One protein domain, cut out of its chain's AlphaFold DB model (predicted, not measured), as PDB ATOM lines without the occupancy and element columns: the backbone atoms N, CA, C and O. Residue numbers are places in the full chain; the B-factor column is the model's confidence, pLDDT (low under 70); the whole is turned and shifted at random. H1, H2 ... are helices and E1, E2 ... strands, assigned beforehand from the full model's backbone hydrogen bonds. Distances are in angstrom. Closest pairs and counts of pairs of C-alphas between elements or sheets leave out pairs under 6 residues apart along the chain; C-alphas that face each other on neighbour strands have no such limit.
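What this domain is: This is residues 74 to 206 of the 1022 residues of the protein "BIG2 domain-containing protein" of Bacteroides sp. HPS0048 (UniProt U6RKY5). Two sheets lie partly face to face as a sandwich, with their strands crossed: a strongly curled sheet of four strands, E1 E2 E7 E4, and a smaller one of three, E3 E6 E5. The E1 and E2 hairpin reaches past the smaller sheet to make one end of the long axis, and the short helix H1 lies beside E1. The printed part has 133 residues, with one named helix and seven named strands in the order H1 E1 E2 E3 E4 E5 E6 E7; the class is mostly strand, and both sheets are antiparallel. The whole is compact, with a radius of gyration of the C-alphas of 16.2 A, yet elongated, spanning 53 by 35 by 26 A.

How they stand to each other: H1, residues 74 to 81, has every O i to N i+4 pair within hydrogen-bond range. E1, residues 94 to 103, and E2, residues 106 to 119, form an antiparallel hairpin, with N 99 and O 110 at 2.7 A. The closest C-alphas of H1 and E1 are those of Val 80 and Gly 97, 6.6 A apart. E7, residues 195 to 203, is antiparallel to E2, with N 119 and O 196 at 2.7 A. E4, residues 145 to 153, is an edge strand of this sheet and the antiparallel neighbour of E7, with N 197 and O 151 at 2.7 A. H1 is on this sheet at a height over the sheet of 8.4 A, but over none of its strands, only just: 2 of its C-alphas fall on E2. In the other sheet, E6, residues 180 to 186, is the inner strand between E3, residues 129 to 135, and E5, residues 167 to 174. N 132 and O 182 are 2.9 A apart, and N 183 and O 171 are 2.8 A apart. E5 and E6 form a hairpin. The strands of the two sheets stand at 44 degrees. E1 and E5 are apart.

Where its parts are: H1 begins at C-alpha 74, (9.998, -133.741, 17.508). E1 is 26.0 A long and bends by 60 degrees at residue 97. E2, the longest strand at 37.6 A, bends by 52 degrees at residue 116. E4, 23.5 A long, bends by 53 degrees at residue 148. E7 is 25.4 A long and ends at C-alpha 203, (3.445, -144.604, 27.660).

The domain as a whole: The two C-alphas farthest apart are those of Gly 106 and Asn 191, at 53.3 A. The printed part has no cut. The links H1 to E1 and E4 to E5 are long, of 12 and 13 residues. Mean pLDDT of the printed part is 79.8; residues 74 to 90, 142, 155 to 161 and 164 are under 70.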
ATOM      1  N   ILE A  74       8.958-134.699  17.113       43.47
ATOM      2  CA  ILE A  74       9.998-133.741  17.508       43.47
ATOM      3  C   ILE A  74       9.573-132.931  18.742       43.47
ATOM      4  O   ILE A  74      10.351-132.810  19.677       43.47
ATOM      5  N   GLU A  75       8.330-132.450  18.802       42.69
ATOM      6  CA  GLU A  75       7.839-131.651  19.940       42.69
ATOM      7  C   GLU A  75       7.727-132.474  21.229       42.69
ATOM      8  O   GLU A  75       7.895-131.948  22.332       42.69
ATOM      9  N   VAL A  76       7.455-133.775  21.094       46.62
ATOM     10  CA  VAL A  76       7.460-134.710  22.223       46.62
ATOM     11  C   VAL A  76       8.890-135.032  22.651       46.62
ATOM     12  O   VAL A  76       9.200-134.964  23.841       46.62
ATOM     13  N   ASP A  77       9.769-135.335  21.695       49.09
ATOM     14  CA  ASP A  77      11.172-135.653  21.959       49.09
ATOM     15  C   ASP A  77      11.909-134.464  22.611       49.09
ATOM     16  O   ASP A  77      12.670-134.682  23.554       49.09
ATOM     17  N   ASP A  78      11.621-133.218  22.213       50.03
ATOM     18  CA  ASP A  78      12.208-131.998  22.793       50.03
ATOM     19  C   ASP A  78      11.762-131.762  24.247       50.03
ATOM     20  O   ASP A  78      12.575-131.404  25.106       50.03
ATOM     21  N   LYS A  79      10.482-132.014  24.568       44.97
ATOM     22  CA  LYS A  79       9.980-131.929  25.952       44.97
ATOM     23  C   LYS A  79      10.597-133.006  26.845       44.97
ATOM     24  O   LYS A  79      10.994-132.699  27.968       44.97
ATOM     25  N   VAL A  80      10.737-134.235  26.344       44.84
ATOM     26  CA  VAL A  80      11.358-135.348  27.084       44.84
ATOM     27  C   VAL A  80      12.877-135.157  27.232       44.84
ATOM     28  O   VAL A  80      13.430-135.493  28.275       44.84
ATOM     29  N   ALA A  81      13.561-134.568  26.246       47.56
ATOM     30  CA  ALA A  81      15.006-134.322  26.288       47.56
ATOM     31  C   ALA A  81      15.432-133.292  27.353       47.56
ATOM     32  O   ALA A  81      16.570-133.330  27.823       47.56
ATOM     33  N   SER A  82      14.527-132.394  27.760       41.78
ATOM     34  CA  SER A  82      14.788-131.394  28.806       41.78
ATOM     35  C   SER A  82      14.953-131.985  30.220       41.78
ATOM     36  O   SER A  82      15.516-131.330  31.098       41.78
ATOM     37  N   ALA A  83      14.559-133.247  30.426       39.88
ATOM     38  CA  ALA A  83      14.790-134.019  31.645       39.88
ATOM     39  C   ALA A  83      15.956-134.997  31.423       39.88
ATOM     40  O   ALA A  83      15.767-136.176  31.135       39.88
ATOM     41  N   ALA A  84      17.191-134.502  31.498       34.66
ATOM     42  CA  ALA A  84      18.381-135.311  31.248       34.66
ATOM     43  C   ALA A  84      18.559-136.421  32.307       34.66
ATOM     44  O   ALA A  84      19.141-136.200  33.368       34.66
ATOM     45  N   GLN A  85      18.123-137.640  31.986       38.31
ATOM     46  CA  GLN A  85      18.645-138.875  32.570       38.31
ATOM     47  C   GLN A  85      19.199-139.755  31.444       38.31
ATOM     48  O   GLN A  85      18.614-139.858  30.368       38.31
ATOM     49  N   GLY A  86      20.388-140.322  31.660       42.03
ATOM     50  CA  GLY A  86      21.093-141.120  30.658       42.03
ATOM     51  C   GLY A  86      20.308-142.356  30.200       42.03
ATOM     52  O   GLY A  86      19.390-142.820  30.874       42.03
ATOM     53  N   LEU A  87      20.705-142.915  29.052       44.91
ATOM     54  CA  LEU A  87      20.197-144.197  28.555       44.91
ATOM     55  C   LEU A  87      20.431-145.284  29.617       44.91
ATOM     56  O   LEU A  87      21.566-145.703  29.840       44.91
ATOM     57  N   THR A  88      19.361-145.730  30.272       47.97
ATOM     58  CA  THR A  88      19.417-146.818  31.251       47.97
ATOM     59  C   THR A  88      19.045-148.112  30.538       47.97
ATOM     60  O   THR A  88      17.894-148.313  30.166       47.97
ATOM     61  N   PHE A  89      20.026-148.983  30.300       59.72
ATOM     62  CA  PHE A  89      19.784-150.318  29.755       59.72
ATOM     63  C   PHE A  89      19.364-151.237  30.900       59.72
ATOM     64  O   PHE A  89      20.213-151.722  31.646       59.72
ATOM     65  N   SER A  90      18.057-151.434  31.051       65.06
ATOM     66  CA  SER A  90      17.481-152.289  32.086       65.06
ATOM     67  C   SER A  90      16.490-153.265  31.468       65.06
ATOM     68  O   SER A  90      15.580-152.865  30.743       65.06
ATOM     69  N   ASP A  91      16.669-154.551  31.762       70.50
ATOM     70  CA  ASP A  91      15.696-155.609  31.467       70.50
ATOM     71  C   ASP A  91      14.423-155.487  32.321       70.50
ATOM     72  O   ASP A  91      13.420-156.151  32.056       70.50
ATOM     73  N   THR A  92      14.447-154.597  33.315       80.25
ATOM     74  CA  THR A  92      13.275-154.150  34.058       80.25
ATOM     75  C   THR A  92      12.820-152.781  33.573       80.25
ATOM     76  O   THR A  92      13.609-151.859  33.354       80.25
ATOM     77  N   GLU A  93      11.510-152.650  33.404       85.44
ATOM     78  CA  GLU A  93      10.892-151.399  32.996       85.44
ATOM     79  C   GLU A  93      11.181-150.286  34.015       85.44
ATOM     80  O   GLU A  93      10.989-150.465  35.216       85.44
ATOM     81  N   THR A  94      11.639-149.133  33.529       84.12
ATOM     82  CA  THR A  94      12.024-147.987  34.364       84.12
ATOM     83  C   THR A  94      11.262-146.740  33.923       84.12
ATOM     84  O   THR A  94      11.176-146.469  32.727       84.12
ATOM     85  N   GLN A  95      10.710-145.957  34.852       85.00
ATOM     86  CA  GLN A  95      10.127-144.651  34.522       85.00
ATOM     87  C   GLN A  95      11.251-143.651  34.210       85.00
ATOM     88  O   GLN A  95      12.149-143.456  35.022       85.00
ATOM     89  N   VAL A  96      11.193-143.014  33.040       78.75
ATOM     90  CA  VAL A  96      12.230-142.094  32.525       78.75
ATOM     91  C   VAL A  96      11.700-140.691  32.224       78.75
ATOM     92  O   VAL A  96      12.444-139.829  31.768       78.75
ATOM     93  N   GLY A  97      10.408-140.451  32.448       76.06
ATOM     94  CA  GLY A  97       9.793-139.146  32.244       76.06
ATOM     95  C   GLY A  97       8.292-139.156  32.505       76.06
ATOM     96  O   GLY A  97       7.737-140.133  33.016       76.06
ATOM     97  N   VAL A  98       7.639-138.057  32.132       75.00
ATOM     98  CA  VAL A  98       6.188-137.866  32.223       75.00
ATOM     99  C   VAL A  98       5.710-137.139  30.964       75.00
ATOM    100  O   VAL A  98       6.381-136.245  30.452       75.00
ATOM    101  N   PHE A  99       4.556-137.546  30.445       71.44
ATOM    102  CA  PHE A  99       3.885-136.980  29.286       71.44
ATOM    103  C   PHE A  99       2.561-136.345  29.731       71.44
ATOM    104  O   PHE A  99       1.642-137.046  30.155       71.44
ATOM    105  N   HIS A 100       2.469-135.015  29.673       72.25
ATOM    106  CA  HIS A 100       1.284-134.278  30.124       72.25
ATOM    107  C   HIS A 100       0.230-134.230  29.021       72.25
ATOM    108  O   HIS A 100       0.510-133.802  27.900       72.25
ATOM    109  N   MET A 101      -0.991-134.641  29.349       73.31
ATOM    110  CA  MET A 101      -2.121-134.663  28.428       73.31
ATOM    111  C   MET A 101      -3.343-134.004  29.052       73.31
ATOM    112  O   MET A 101      -3.612-134.197  30.229       73.31
ATOM    113  N   SER A 102      -4.120-133.282  28.249       74.31
ATOM    114  CA  SER A 102      -5.451-132.801  28.621       74.31
ATOM    115  C   SER A 102      -6.489-133.306  27.620       74.31
ATOM    116  O   SER A 102      -6.211-133.430  26.423       74.31
ATOM    117  N   GLY A 103      -7.687-133.640  28.092       77.81
ATOM    118  CA  GLY A 103      -8.754-134.141  27.230       77.81
ATOM    119  C   GLY A 103      -9.951-134.676  28.003       77.81
ATOM    120  O   GLY A 103     -10.245-134.226  29.102       77.81
ATOM    121  N   THR A 104     -10.628-135.674  27.435       76.38
ATOM    122  CA  THR A 104     -11.861-136.276  27.980       76.38
ATOM    123  C   THR A 104     -11.701-136.941  29.352       76.38
ATOM    124  O   THR A 104     -12.687-137.272  29.993       76.38
ATOM    125  N   SER A 105     -10.472-137.129  29.823       72.62
ATOM    126  CA  SER A 105     -10.166-137.624  31.167       72.62
ATOM    127  C   SER A 105      -9.637-136.529  32.095       72.62
ATOM    128  O   SER A 105      -9.101-136.850  33.150       72.62
ATOM    129  N   GLY A 106      -9.707-135.261  31.693       79.88
ATOM    130  CA  GLY A 106      -9.051-134.136  32.359       79.88
ATOM    131  C   GLY A 106      -7.561-134.043  32.055       79.88
ATOM    132  O   GLY A 106      -7.094-134.528  31.021       79.88
ATOM    133  N   VAL A 107      -6.828-133.388  32.951       80.88
ATOM    134  CA  VAL A 107      -5.369-133.273  32.926       80.88
ATOM    135  C   VAL A 107      -4.757-134.511  33.572       80.88
ATOM    136  O   VAL A 107      -5.002-134.799  34.743       80.88
ATOM    137  N   ILE A 108      -3.967-135.249  32.796       79.12
ATOM    138  CA  ILE A 108      -3.269-136.461  33.217       79.12
ATOM    139  C   ILE A 108      -1.769-136.287  33.005       79.12
ATOM    140  O   ILE A 108      -1.307-135.911  31.925       79.12
ATOM    141  N   GLU A 109      -1.014-136.666  34.025       78.62
ATOM    142  CA  GLU A 109       0.422-136.895  33.955       78.62
ATOM    143  C   GLU A 109       0.680-138.380  33.676       78.62
ATOM    144  O   GLU A 109       0.570-139.219  34.568       78.62
ATOM    145  N   ASN A 110       0.981-138.730  32.422       79.00
ATOM    146  CA  ASN A 110       1.235-140.115  32.031       79.00
ATOM    147  C   ASN A 110       2.725-140.449  32.147       79.00
ATOM    148  O   ASN A 110       3.515-139.899  31.382       79.00
ATOM    149  N   PRO A 111       3.141-141.374  33.028       82.88
ATOM    150  CA  PRO A 111       4.536-141.782  33.104       82.88
ATOM    151  C   PRO A 111       5.037-142.341  31.767       82.88
ATOM    152  O   PRO A 111       4.372-143.161  31.124       82.88
ATOM    153  N   VAL A 112       6.230-141.907  31.369       85.44
ATOM    154  CA  VAL A 112       6.968-142.462  30.233       85.44
ATOM    155  C   VAL A 112       7.929-143.508  30.771       85.44
ATOM    156  O   VAL A 112       8.767-143.214  31.624       85.44
ATOM    157  N   TYR A 113       7.819-144.724  30.256       88.06
ATOM    158  CA  TYR A 113       8.643-145.862  30.638       88.06
ATOM    159  C   TYR A 113       9.685-146.159  29.569       88.06
ATOM    160  O   TYR A 113       9.451-145.902  28.389       88.06
ATOM    161  N   SER A 114      10.812-146.734  29.982       87.62
ATOM    162  CA  SER A 114      11.810-147.337  29.106       87.62
ATOM    163  C   SER A 114      12.005-148.811  29.450       87.62
ATOM    164  O   SER A 114      11.986-149.181  30.626       87.62
ATOM    165  N   LEU A 115      12.175-149.644  28.423       86.69
ATOM    166  CA  LEU A 115      12.412-151.078  28.562       86.69
ATOM    167  C   LEU A 115      13.441-151.557  27.538       86.69
ATOM    168  O   LEU A 115      13.284-151.328  26.332       86.69
ATOM    169  N   PHE A 116      14.433-152.303  28.021       86.31
ATOM    170  CA  PHE A 116      15.358-153.049  27.184       86.31
ATOM    171  C   PHE A 116      14.851-154.475  26.946       86.31
ATOM    172  O   PHE A 116      14.428-155.175  27.862       86.31
ATOM    173  N   SER A 117      14.903-154.933  25.700       86.75
ATOM    174  CA  SER A 117      14.445-156.254  25.272       86.75
ATOM    175  C   SER A 117      15.461-156.912  24.347       86.75
ATOM    176  O   SER A 117      16.033-156.267  23.468       86.75
ATOM    177  N   THR A 118      15.647-158.223  24.502       89.00
ATOM    178  CA  THR A 118      16.478-159.029  23.597       89.00
ATOM    179  C   THR A 118      15.591-159.874  22.684       89.00
ATOM    180  O   THR A 118      14.826-160.716  23.150       89.00
ATOM    181  N   LEU A 119      15.701-159.668  21.373       91.75
ATOM    182  CA  LEU A 119      14.995-160.420  20.338       91.75
ATOM    183  C   LEU A 119      15.915-161.520  19.801       91.75
ATOM    184  O   LEU A 119      16.845-161.256  19.036       91.75
ATOM    185  N   LEU A 120      15.660-162.756  20.218       91.06
ATOM    186  CA  LEU A 120      16.501-163.903  19.879       91.06
ATOM    187  C   LEU A 120      16.191-164.460  18.482       91.06
ATOM    188  O   LEU A 120      15.030-164.558  18.075       91.06
ATOM    189  N   GLN A 121      17.232-164.937  17.795       90.81
ATOM    190  CA  GLN A 121      17.138-165.645  16.511       90.81
ATOM    191  C   GLN A 121      16.474-164.805  15.408       90.81
ATOM    192  O   GLN A 121      15.365-165.109  14.952       90.81
ATOM    193  N   LEU A 122      17.153-163.743  14.980       93.81
ATOM    194  CA  LEU A 122      16.730-162.920  13.848       93.81
ATOM    195  C   LEU A 122      16.607-163.739  12.548       93.81
ATOM    196  O   LEU A 122      17.310-164.738  12.383       93.81
ATOM    197  N   PRO A 123      15.718-163.341  11.613       94.88
ATOM    198  CA  PRO A 123      15.630-163.991  10.308       94.88
ATOM    199  C   PRO A 123      16.966-163.876   9.556       94.88
ATOM    200  O   PRO A 123      17.641-162.856   9.651       94.88
ATOM    201  N   THR A 124      17.346-164.911   8.808       93.94
ATOM    202  CA  THR A 124      18.658-165.007   8.135       93.94
ATOM    203  C   THR A 124      18.590-164.864   6.614       93.94
ATOM    204  O   THR A 124      19.605-164.623   5.965       93.94
ATOM    205  N   THR A 125      17.398-164.996   6.030       94.44
ATOM    206  CA  THR A 125      17.177-164.890   4.581       94.44
ATOM    207  C   THR A 125      16.815-163.461   4.194       94.44
ATOM    208  O   THR A 125      15.928-162.870   4.809       94.44
ATOM    209  N   GLU A 126      17.434-162.921   3.142       94.88
ATOM    210  CA  GLU A 126      17.086-161.605   2.589       94.88
ATOM    211  C   GLU A 126      15.575-161.484   2.317       94.88
ATOM    212  O   GLU A 126      14.942-162.369   1.743       94.88
ATOM    213  N   GLY A 127      14.979-160.386   2.781       92.88
ATOM    214  CA  GLY A 127      13.550-160.102   2.674       92.88
ATOM    215  C   GLY A 127      12.666-160.802   3.713       92.88
ATOM    216  O   GLY A 127      11.517-160.383   3.888       92.88
ATOM    217  N   ALA A 128      13.166-161.811   4.436       96.38
ATOM    218  CA  ALA A 128      12.384-162.511   5.451       96.38
ATOM    219  C   ALA A 128      12.055-161.598   6.642       96.38
ATOM    220  O   ALA A 128      12.869-160.779   7.078       96.38
ATOM    221  N   LYS A 129      10.842-161.763   7.173       96.62
ATOM    222  CA  LYS A 129      10.318-161.020   8.323       96.62
ATOM    223  C   LYS A 129      10.035-161.971   9.476       96.62
ATOM    224  O   LYS A 129       9.631-163.110   9.243       96.62
ATOM    225  N   LYS A 130      10.212-161.491  10.704       95.81
ATOM    226  CA  LYS A 130       9.795-162.199  11.917       95.81
ATOM    227  C   LYS A 130       9.164-161.226  12.907       95.81
ATOM    228  O   LYS A 130       9.694-160.132  13.122       95.81
ATOM    229  N   ASP A 131       8.057-161.661  13.495       95.38
ATOM    230  CA  ASP A 131       7.307-160.921  14.504       95.38
ATOM    231  C   ASP A 131       7.799-161.307  15.899       95.38
ATOM    232  O   ASP A 131       7.958-162.491  16.210       95.38
ATOM    233  N   TYR A 132       7.999-160.305  16.748       94.62
ATOM    234  CA  TYR A 132       8.397-160.481  18.140       94.62
ATOM    235  C   TYR A 132       7.409-159.777  19.057       94.62
ATOM    236  O   TYR A 132       7.122-158.597  18.863       94.62
ATOM    237  N   THR A 133       6.918-160.481  20.075       93.19
ATOM    238  CA  THR A 133       6.165-159.867  21.172       93.19
ATOM    239  C   THR A 133       7.148-159.231  22.144       93.19
ATOM    240  O   THR A 133       7.979-159.933  22.713       93.19
ATOM    241  N   ILE A 134       7.049-157.916  22.327       90.94
ATOM    242  CA  ILE A 134       7.878-157.166  23.286       90.94
ATOM    243  C   ILE A 134       7.121-156.841  24.574       90.94
ATOM    244  O   ILE A 134       7.736-156.603  25.603       90.94
ATOM    245  N   SER A 135       5.786-156.864  24.534       88.88
ATOM    246  CA  SER A 135       4.944-156.780  25.725       88.88
ATOM    247  C   SER A 135       3.613-157.489  25.495       88.88
ATOM    248  O   SER A 135       3.078-157.493  24.384       88.88
ATOM    249  N   ASN A 136       3.073-158.079  26.562       86.62
ATOM    250  CA  ASN A 136       1.714-158.625  26.580       86.62
ATOM    251  C   ASN A 136       0.639-157.554  26.818       86.62
ATOM    252  O   ASN A 136      -0.547-157.879  26.745       86.62
ATOM    253  N   ASP A 137       1.065-156.319  27.080       87.19
ATOM    254  CA  ASP A 137       0.214-155.160  27.306       87.19
ATOM    255  C   ASP A 137       0.310-154.190  26.106       87.19
ATOM    256  O   ASP A 137       1.335-154.163  25.405       87.19
ATOM    257  N   PRO A 138      -0.731-153.373  25.857       87.31
ATOM    258  CA  PRO A 138      -0.746-152.430  24.745       87.31
ATOM    259  C   PRO A 138       0.094-151.193  25.083       87.31
ATOM    260  O   PRO A 138      -0.334-150.313  25.830       87.31
ATOM    261  N   LEU A 139       1.300-151.114  24.526       89.06
ATOM    262  CA  LEU A 139       2.231-150.019  24.756       89.06
ATOM    263  C   LEU A 139       1.973-148.861  23.791       89.06
ATOM    264  O   LEU A 139       1.614-149.037  22.627       89.06
ATOM    265  N   GLY A 140       2.189-147.656  24.297       82.19
ATOM    266  CA  GLY A 140       2.168-146.394  23.573       82.19
ATOM    267  C   GLY A 140       0.796-145.792  23.297       82.19
ATOM    268  O   GLY A 140       0.731-144.603  23.003       82.19
ATOM    269  N   CYS A 141      -0.291-146.556  23.434       75.00
ATOM    270  CA  CYS A 141      -1.674-146.051  23.435       75.00
ATOM    271  C   CYS A 141      -2.050-145.170  22.231       75.00
ATOM    272  O   CYS A 141      -2.813-144.221  22.385       75.00
ATOM    273  N   ASN A 142      -1.501-145.454  21.043       69.69
ATOM    274  CA  ASN A 142      -1.628-144.620  19.834       69.69
ATOM    275  C   ASN A 142      -1.134-143.166  19.989       69.69
ATOM    276  O   ASN A 142      -1.469-142.312  19.174       69.69
ATOM    277  N   LEU A 143      -0.338-142.889  21.020       74.31
ATOM    278  CA  LEU A 143       0.119-141.553  21.393       74.31
ATOM    279  C   LEU A 143       1.645-141.463  21.388       74.31
ATOM    280  O   LEU A 143       2.198-140.614  20.697       74.31
ATOM    281  N   TYR A 144       2.336-142.345  22.118       83.69
ATOM    282  CA  TYR A 144       3.793-142.283  22.234       83.69
ATOM    283  C   TYR A 144       4.457-143.657  22.346       83.69
ATOM    284  O   TYR A 144       4.345-144.346  23.360       83.69
ATOM    285  N   PHE A 145       5.208-144.019  21.309       88.88
ATOM    286  CA  PHE A 145       6.141-145.142  21.303       88.88
ATOM    287  C   PHE A 145       7.379-144.750  20.494       88.88
ATOM    288  O   PHE A 145       7.274-144.354  19.331       88.88
ATOM    289  N   ALA A 146       8.555-144.892  21.087       88.75
ATOM    290  CA  ALA A 146       9.835-144.588  20.478       88.75
ATOM    291  C   ALA A 146      10.782-145.784  20.606       88.75
ATOM    292  O   ALA A 146      10.831-146.462  21.628       88.75
ATOM    293  N   VAL A 147      11.552-146.032  19.551       88.62
ATOM    294  CA  VAL A 147      12.712-146.926  19.598       88.62
ATOM    295  C   VAL A 147      13.934-146.040  19.789       88.62
ATOM    296  O   VAL A 147      14.276-145.281  18.883       88.62
ATOM    297  N   ASP A 148      14.571-146.129  20.952       84.00
ATOM    298  CA  ASP A 148      15.764-145.335  21.271       84.00
ATOM    299  C   ASP A 148      17.031-145.974  20.726       84.00
ATOM    300  O   ASP A 148      17.943-145.291  20.264       84.00
ATOM    301  N   SER A 149      17.100-147.302  20.802       83.38
ATOM    302  CA  SER A 149      18.257-148.064  20.358       83.38
ATOM    303  C   SER A 149      17.823-149.394  19.768       83.38
ATOM    304  O   SER A 149      16.950-150.075  20.302       83.38
ATOM    305  N   PHE A 150      18.456-149.763  18.662       89.00
ATOM    306  CA  PHE A 150      18.321-151.064  18.028       89.00
ATOM    307  C   PHE A 150      19.714-151.512  17.605       89.00
ATOM    308  O   PHE A 150      20.307-150.902  16.719       89.00
ATOM    309  N   VAL A 151      20.243-152.549  18.252       85.75
ATOM    310  CA  VAL A 151      21.582-153.095  17.994       85.75
ATOM    311  C   VAL A 151      21.470-154.562  17.622       85.75
ATOM    312  O   VAL A 151      20.822-155.321  18.326       85.75
ATOM    313  N   VAL A 152      22.121-154.984  16.538       88.12
ATOM    314  CA  VAL A 152      22.157-156.395  16.123       88.12
ATOM    315  C   VAL A 152      23.556-156.953  16.313       88.12
ATOM    316  O   VAL A 152      24.507-156.386  15.773       88.12
ATOM    317  N   SER A 153      23.677-158.064  17.039       84.00
ATOM    318  CA  SER A 153      24.958-158.716  17.323       84.00
ATOM    319  C   SER A 153      24.812-160.238  17.442       84.00
ATOM    320  O   SER A 153      23.715-160.762  17.644       84.00
ATOM    321  N   SER A 154      25.936-160.946  17.332       78.75
ATOM    322  CA  SER A 154      26.075-162.368  17.676       78.75
ATOM    323  C   SER A 154      25.952-162.613  19.188       78.75
ATOM    324  O   SER A 154      25.648-163.724  19.613       78.75
ATOM    325  N   GLY A 155      26.175-161.570  20.000       68.12
ATOM    326  CA  GLY A 155      26.185-161.629  21.463       68.12
ATOM    327  C   GLY A 155      27.559-161.921  22.078       68.12
ATOM    328  O   GLY A 155      27.714-161.752  23.283       68.12
ATOM    329  N   GLU A 156      28.575-162.286  21.283       64.19
ATOM    330  CA  GLU A 156      29.924-162.591  21.793       64.19
ATOM    331  C   GLU A 156      30.760-161.327  22.069       64.19
ATOM    332  O   GLU A 156      31.539-161.294  23.024       64.19
ATOM    333  N   LYS A 157      30.597-160.265  21.258       60.09
ATOM    334  CA  LYS A 157      31.292-158.970  21.412       60.09
ATOM    335  C   LYS A 157      30.425-157.779  20.969       60.09
ATOM    336  O   LYS A 157      30.586-157.252  19.868       60.09
ATOM    337  N   LEU A 158      29.559-157.294  21.863       54.97
ATOM    338  CA  LEU A 158      28.625-156.177  21.614       54.97
ATOM    339  C   LEU A 158      29.280-154.881  21.081       54.97
ATOM    340  O   LEU A 158      28.619-154.119  20.384       54.97
ATOM    341  N   GLN A 159      30.562-154.627  21.377       52.94
ATOM    342  CA  GLN A 159      31.276-153.416  20.937       52.94
ATOM    343  C   GLN A 159      31.959-153.533  19.562       52.94
ATOM    344  O   GLN A 159      32.320-152.509  18.990       52.94
ATOM    345  N   SER A 160      32.170-154.745  19.031       58.31
ATOM    346  CA  SER A 160      32.944-154.949  17.791       58.31
ATOM    347  C   SER A 160      32.183-155.666  16.674       58.31
ATOM    348  O   SER A 160      32.683-155.724  15.555       58.31
ATOM    349  N   GLU A 161      30.994-156.206  16.951       68.88
ATOM    350  CA  GLU A 161      30.170-156.933  15.978       68.88
ATOM    351  C   GLU A 161      28.755-156.353  15.935       68.88
ATOM    352  O   GLU A 161      27.856-156.808  16.650       68.88
ATOM    353  N   MET A 162      28.573-155.327  15.100       75.12
ATOM    354  CA  MET A 162      27.290-154.659  14.879       75.12
ATOM    355  C   MET A 162      26.846-154.819  13.422       75.12
ATOM    356  O   MET A 162      27.536-154.375  12.507       75.12
ATOM    357  N   PHE A 163      25.664-155.397  13.207       81.06
ATOM    358  CA  PHE A 163      25.104-155.671  11.874       81.06
ATOM    359  C   PHE A 163      23.895-154.776  11.551       81.06
ATOM    360  O   PHE A 163      22.883-155.232  11.022       81.06
ATOM    361  N   LEU A 164      23.978-153.488  11.896       69.12
ATOM    362  CA  LEU A 164      22.852-152.544  11.814       69.12
ATOM    363  C   LEU A 164      22.294-152.359  10.394       69.12
ATOM    364  O   LEU A 164      21.090-152.205  10.229       69.12
ATOM    365  N   SER A 165      23.140-152.379   9.361       80.56
ATOM    366  CA  SER A 165      22.710-152.182   7.967       80.56
ATOM    367  C   SER A 165      21.921-153.365   7.396       80.56
ATOM    368  O   SER A 165      21.120-153.163   6.473       80.56
ATOM    369  N   ALA A 166      22.123-154.561   7.964       86.31
ATOM    370  CA  ALA A 166      21.552-155.827   7.514       86.31
ATOM    371  C   ALA A 166      20.120-156.067   8.018       86.31
ATOM    372  O   ALA A 166      19.461-156.991   7.547       86.31
ATOM    373  N   TYR A 167      19.612-155.240   8.936       93.56
ATOM    374  CA  TYR A 167      18.275-155.383   9.510       93.56
ATOM    375  C   TYR A 167      17.554-154.047   9.612       93.56
ATOM    376  O   TYR A 167      18.165-152.988   9.706       93.56
ATOM    377  N   GLU A 168      16.229-154.099   9.628       92.62
ATOM    378  CA  GLU A 168      15.402-152.933   9.924       92.62
ATOM    379  C   GLU A 168      14.132-153.324  10.679       92.62
ATOM    380  O   GLU A 168      13.606-154.435  10.544       92.62
ATOM    381  N   ILE A 169      13.613-152.367  11.442       94.19
ATOM    382  CA  ILE A 169      12.285-152.434  12.043       94.19
ATOM    383  C   ILE A 169      11.290-151.930  11.000       94.19
ATOM    384  O   ILE A 169      11.345-150.775  10.589       94.19
ATOM    385  N   THR A 170      10.372-152.793  10.571       94.25
ATOM    386  CA  THR A 170       9.383-152.439   9.534       94.25
ATOM    387  C   THR A 170       8.050-151.980  10.102       94.25
ATOM    388  O   THR A 170       7.313-151.261   9.430       94.25
ATOM    389  N   LYS A 171       7.709-152.433  11.310       92.19
ATOM    390  CA  LYS A 171       6.414-152.172  11.934       92.19
ATOM    391  C   LYS A 171       6.514-152.373  13.442       92.19
ATOM    392  O   LYS A 171       7.095-153.359  13.890       92.19
ATOM    393  N   VAL A 172       5.893-151.478  14.199       91.25
ATOM    394  CA  VAL A 172       5.488-151.702  15.592       91.25
ATOM    395  C   VAL A 172       3.975-151.564  15.620       91.25
ATOM    396  O   VAL A 172       3.436-150.666  14.972       91.25
ATOM    397  N   TYR A 173       3.279-152.481  16.281       90.50
ATOM    398  CA  TYR A 173       1.822-152.448  16.350       90.50
ATOM    399  C   TYR A 173       1.294-153.206  17.560       90.50
ATOM    400  O   TYR A 173       1.955-154.099  18.088       90.50
ATOM    401  N   VAL A 174       0.077-152.852  17.959       88.44
ATOM    402  CA  VAL A 174      -0.710-153.591  18.944       88.44
ATOM    403  C   VAL A 174      -1.639-154.542  18.187       88.44
ATOM    404  O   VAL A 174      -2.238-154.152  17.184       88.44
ATOM    405  N   THR A 175      -1.691-155.802  18.602       87.19
ATOM    406  CA  THR A 175      -2.573-156.823  18.019       87.19
ATOM    407  C   THR A 175      -4.006-156.712  18.551       87.19
ATOM    408  O   THR A 175      -4.254-156.010  19.529       87.19
ATOM    409  N   ASP A 176      -4.948-157.448  17.953       81.00
ATOM    410  CA  ASP A 176      -6.346-157.499  18.425       81.00
ATOM    411  C   ASP A 176      -6.476-158.110  19.837       81.00
ATOM    412  O   ASP A 176      -7.427-157.834  20.561       81.00
ATOM    413  N   ASP A 177      -5.494-158.909  20.262       76.19
ATOM    414  CA  ASP A 177      -5.328-159.440  21.621       76.19
ATOM    415  C   ASP A 177      -4.478-158.532  22.541       76.19
ATOM    416  O   ASP A 177      -4.041-158.955  23.618       76.19
ATOM    417  N   TYR A 178      -4.275-157.275  22.125       81.44
ATOM    418  CA  TYR A 178      -3.594-156.188  22.836       81.44
ATOM    419  C   TYR A 178      -2.117-156.441  23.181       81.44
ATOM    420  O   TYR A 178      -1.561-155.775  24.053       81.44
ATOM    421  N   GLN A 179      -1.449-157.362  22.478       87.19
ATOM    422  CA  GLN A 179      -0.001-157.542  22.589       87.19
ATOM    423  C   GLN A 179       0.728-156.492  21.758       87.19
ATOM    424  O   GLN A 179       0.367-156.236  20.609       87.19
ATOM    425  N   THR A 180       1.820-155.948  22.286       90.69
ATOM    426  CA  THR A 180       2.707-155.081  21.506       90.69
ATOM    427  C   THR A 180       3.737-155.930  20.774       90.69
ATOM    428  O   THR A 180       4.542-156.634  21.397       90.69
ATOM    429  N   LYS A 181       3.730-155.848  19.440       93.25
ATOM    430  CA  LYS A 181       4.640-156.582  18.558       93.25
ATOM    431  C   LYS A 181       5.513-155.658  17.722       93.25
ATOM    432  O   LYS A 181       5.093-154.580  17.299       93.25
ATOM    433  N   ILE A 182       6.723-156.130  17.437       94.38
ATOM    434  CA  ILE A 182       7.686-155.502  16.533       94.38
ATOM    435  C   ILE A 182       8.077-156.475  15.417       94.38
ATOM    436  O   ILE A 182       8.308-157.659  15.661       94.38
ATOM    437  N   VAL A 183       8.141-155.974  14.184       95.88
ATOM    438  CA  VAL A 183       8.458-156.767  12.990       95.88
ATOM    439  C   VAL A 183       9.838-156.396  12.475       95.88
ATOM    440  O   VAL A 183      10.047-155.277  11.992       95.88
ATOM    441  N   ILE A 184      10.759-157.357  12.519       95.75
ATOM    442  CA  ILE A 184      12.129-157.191  12.027       95.75
ATOM    443  C   ILE A 184      12.263-157.842  10.651       95.75
ATOM    444  O   ILE A 184      11.880-159.002  10.475       95.75
ATOM    445  N   ARG A 185      12.822-157.107   9.682       95.56
ATOM    446  CA  ARG A 185      13.141-157.600   8.333       95.56
ATOM    447  C   ARG A 185      14.649-157.753   8.163       95.56
ATOM    448  O   ARG A 185      15.395-156.830   8.477       95.56
ATOM    449  N   CYS A 186      15.072-158.890   7.619       95.38
ATOM    450  CA  CYS A 186      16.439-159.107   7.148       95.38
ATOM    451  C   CYS A 186      16.606-158.438   5.775       95.38
ATOM    452  O   CYS A 186      15.851-158.734   4.848       95.38
ATOM    453  N   LYS A 187      17.559-157.519   5.640       95.12
ATOM    454  CA  LYS A 187      17.860-156.801   4.390       95.12
ATOM    455  C   LYS A 187      18.954-157.468   3.569       95.12
ATOM    456  O   LYS A 187      18.967-157.298   2.364       95.12
ATOM    457  N   GLU A 188      19.847-158.205   4.219       91.69
ATOM    458  CA  GLU A 188      20.966-158.903   3.584       91.69
ATOM    459  C   GLU A 188      21.041-160.314   4.165       91.69
ATOM    460  O   GLU A 188      20.936-160.480   5.379       91.69
ATOM    461  N   ALA A 189      21.166-161.336   3.318       90.38
ATOM    462  CA  ALA A 189      21.228-162.717   3.790       90.38
ATOM    463  C   ALA A 189      22.500-162.969   4.621       90.38
ATOM    464  O   ALA A 189      23.579-162.473   4.298       90.38
ATOM    465  N   THR A 190      22.389-163.782   5.671       87.94
ATOM    466  CA  THR A 190      23.510-164.132   6.553       87.94
ATOM    467  C   THR A 190      23.407-165.571   7.045       87.94
ATOM    468  O   THR A 190      22.317-166.110   7.194       87.94
ATOM    469  N   ASN A 191      24.548-166.198   7.332       87.00
ATOM    470  CA  ASN A 191      24.609-167.525   7.958       87.00
ATOM    471  C   ASN A 191      24.826-167.448   9.480       87.00
ATOM    472  O   ASN A 191      24.943-168.479  10.140       87.00
ATOM    473  N   LEU A 192      24.926-166.235  10.037       86.25
ATOM    474  CA  LEU A 192      25.136-166.006  11.463       86.25
ATOM    475  C   LEU A 192      23.809-166.094  12.227       86.25
ATOM    476  O   LEU A 192      22.776-165.619  11.755       86.25
ATOM    477  N   VAL A 193      23.846-166.649  13.439       86.56
ATOM    478  CA  VAL A 193      22.715-166.592  14.376       86.56
ATOM    479  C   VAL A 193      22.823-165.286  15.152       86.56
ATOM    480  O   VAL A 193      23.676-165.144  16.023       86.56
ATOM    481  N   LEU A 194      21.982-164.318  14.803       89.44
ATOM    482  CA  LEU A 194      22.026-162.972  15.370       89.44
ATOM    483  C   LEU A 194      20.831-162.721  16.291       89.44
ATOM    484  O   LEU A 194      19.746-163.277  16.094       89.44
ATOM    485  N   SER A 195      21.033-161.854  17.279       89.50
ATOM    486  CA  SER A 195      19.983-161.321  18.150       89.50
ATOM    487  C   SER A 195      19.941-159.801  18.039       89.50
ATOM    488  O   SER A 195      20.962-159.165  17.766       89.50
ATOM    489  N   ALA A 196      18.763-159.214  18.249       89.00
ATOM    490  CA  ALA A 196      18.633-157.769  18.397       89.00
ATOM    491  C   ALA A 196      18.482-157.378  19.867       89.00
ATOM    492  O   ALA A 196      17.779-158.033  20.627       89.00
ATOM    493  N   TYR A 197      19.100-156.269  20.232       86.81
ATOM    494  CA  TYR A 197      19.030-155.615  21.526       86.81
ATOM    495  C   TYR A 197      18.305-154.292  21.308       86.81
ATOM    496  O   TYR A 197      18.790-153.415  20.589       86.81
ATOM    497  N   LEU A 198      17.098-154.202  21.847       89.56
ATOM    498  CA  LEU A 198      16.132-153.152  21.567       89.56
ATOM    499  C   LEU A 198      15.869-152.371  22.852       89.56
ATOM    500  O   LEU A 198      15.420-152.964  23.826       89.56
ATOM    501  N   ASN A 199      16.089-151.059  22.843       88.25
ATOM    502  CA  ASN A 199      15.588-150.171  23.888       88.25
ATOM    503  C   ASN A 199      14.432-149.338  23.344       88.25
ATOM    504  O   ASN A 199      14.568-148.691  22.300       88.25
ATOM    505  N   VAL A 200      13.309-149.340  24.053       90.25
ATOM    506  CA  VAL A 200      12.109-148.579  23.688       90.25
ATOM    507  C   VAL A 200      11.704-147.636  24.809       90.25
ATOM    508  O   VAL A 200      11.971-147.910  25.978       90.25
ATOM    509  N   ARG A 201      11.034-146.544  24.440       89.81
ATOM    510  CA  ARG A 201      10.298-145.650  25.334       89.81
ATOM    511  C   ARG A 201       8.830-145.619  24.942       89.81
ATOM    512  O   ARG A 201       8.508-145.604  23.757       89.81
ATOM    513  N   TYR A 202       7.931-145.618  25.912       89.81
ATOM    514  CA  TYR A 202       6.494-145.650  25.653       89.81
ATOM    515  C   TYR A 202       5.695-145.137  26.845       89.81
ATOM    516  O   TYR A 202       6.179-145.119  27.974       89.81
ATOM    517  N   ILE A 203       4.443-144.764  26.597       88.38
ATOM    518  CA  ILE A 203       3.445-144.604  27.660       88.38
ATOM    519  C   ILE A 203       2.595-145.870  27.792       88.38
ATOM    520  O   ILE A 203       2.509-146.676  26.864       88.38
ATOM    521  N   LYS A 204       1.957-146.045  28.946       85.44
ATOM    522  CA  LYS A 204       0.966-147.103  29.184       85.44
ATOM    523  C   LYS A 204      -0.446-146.526  29.193       85.44
ATOM    524  O   LYS A 204      -0.587-145.315  29.379       85.44
ATOM    525  N   PRO A 205      -1.488-147.363  29.032       81.81
ATOM    526  CA  PRO A 205      -2.849-146.894  29.214       81.81
ATOM    527  C   PRO A 205      -2.978-146.325  30.625       81.81
ATOM    528  O   PRO A 205      -2.537-146.960  31.585       81.81
ATOM    529  N   TYR A 206      -3.557-145.131  30.751       84.25
ATOM    530  CA  TYR A 206      -3.844-144.547  32.058       84.25
ATOM    531  C   TYR A 206      -5.048-145.260  32.669       84.25
ATOM    532  O   TYR A 206      -6.188-144.801  32.599       84.25
TER     533      TYR A 206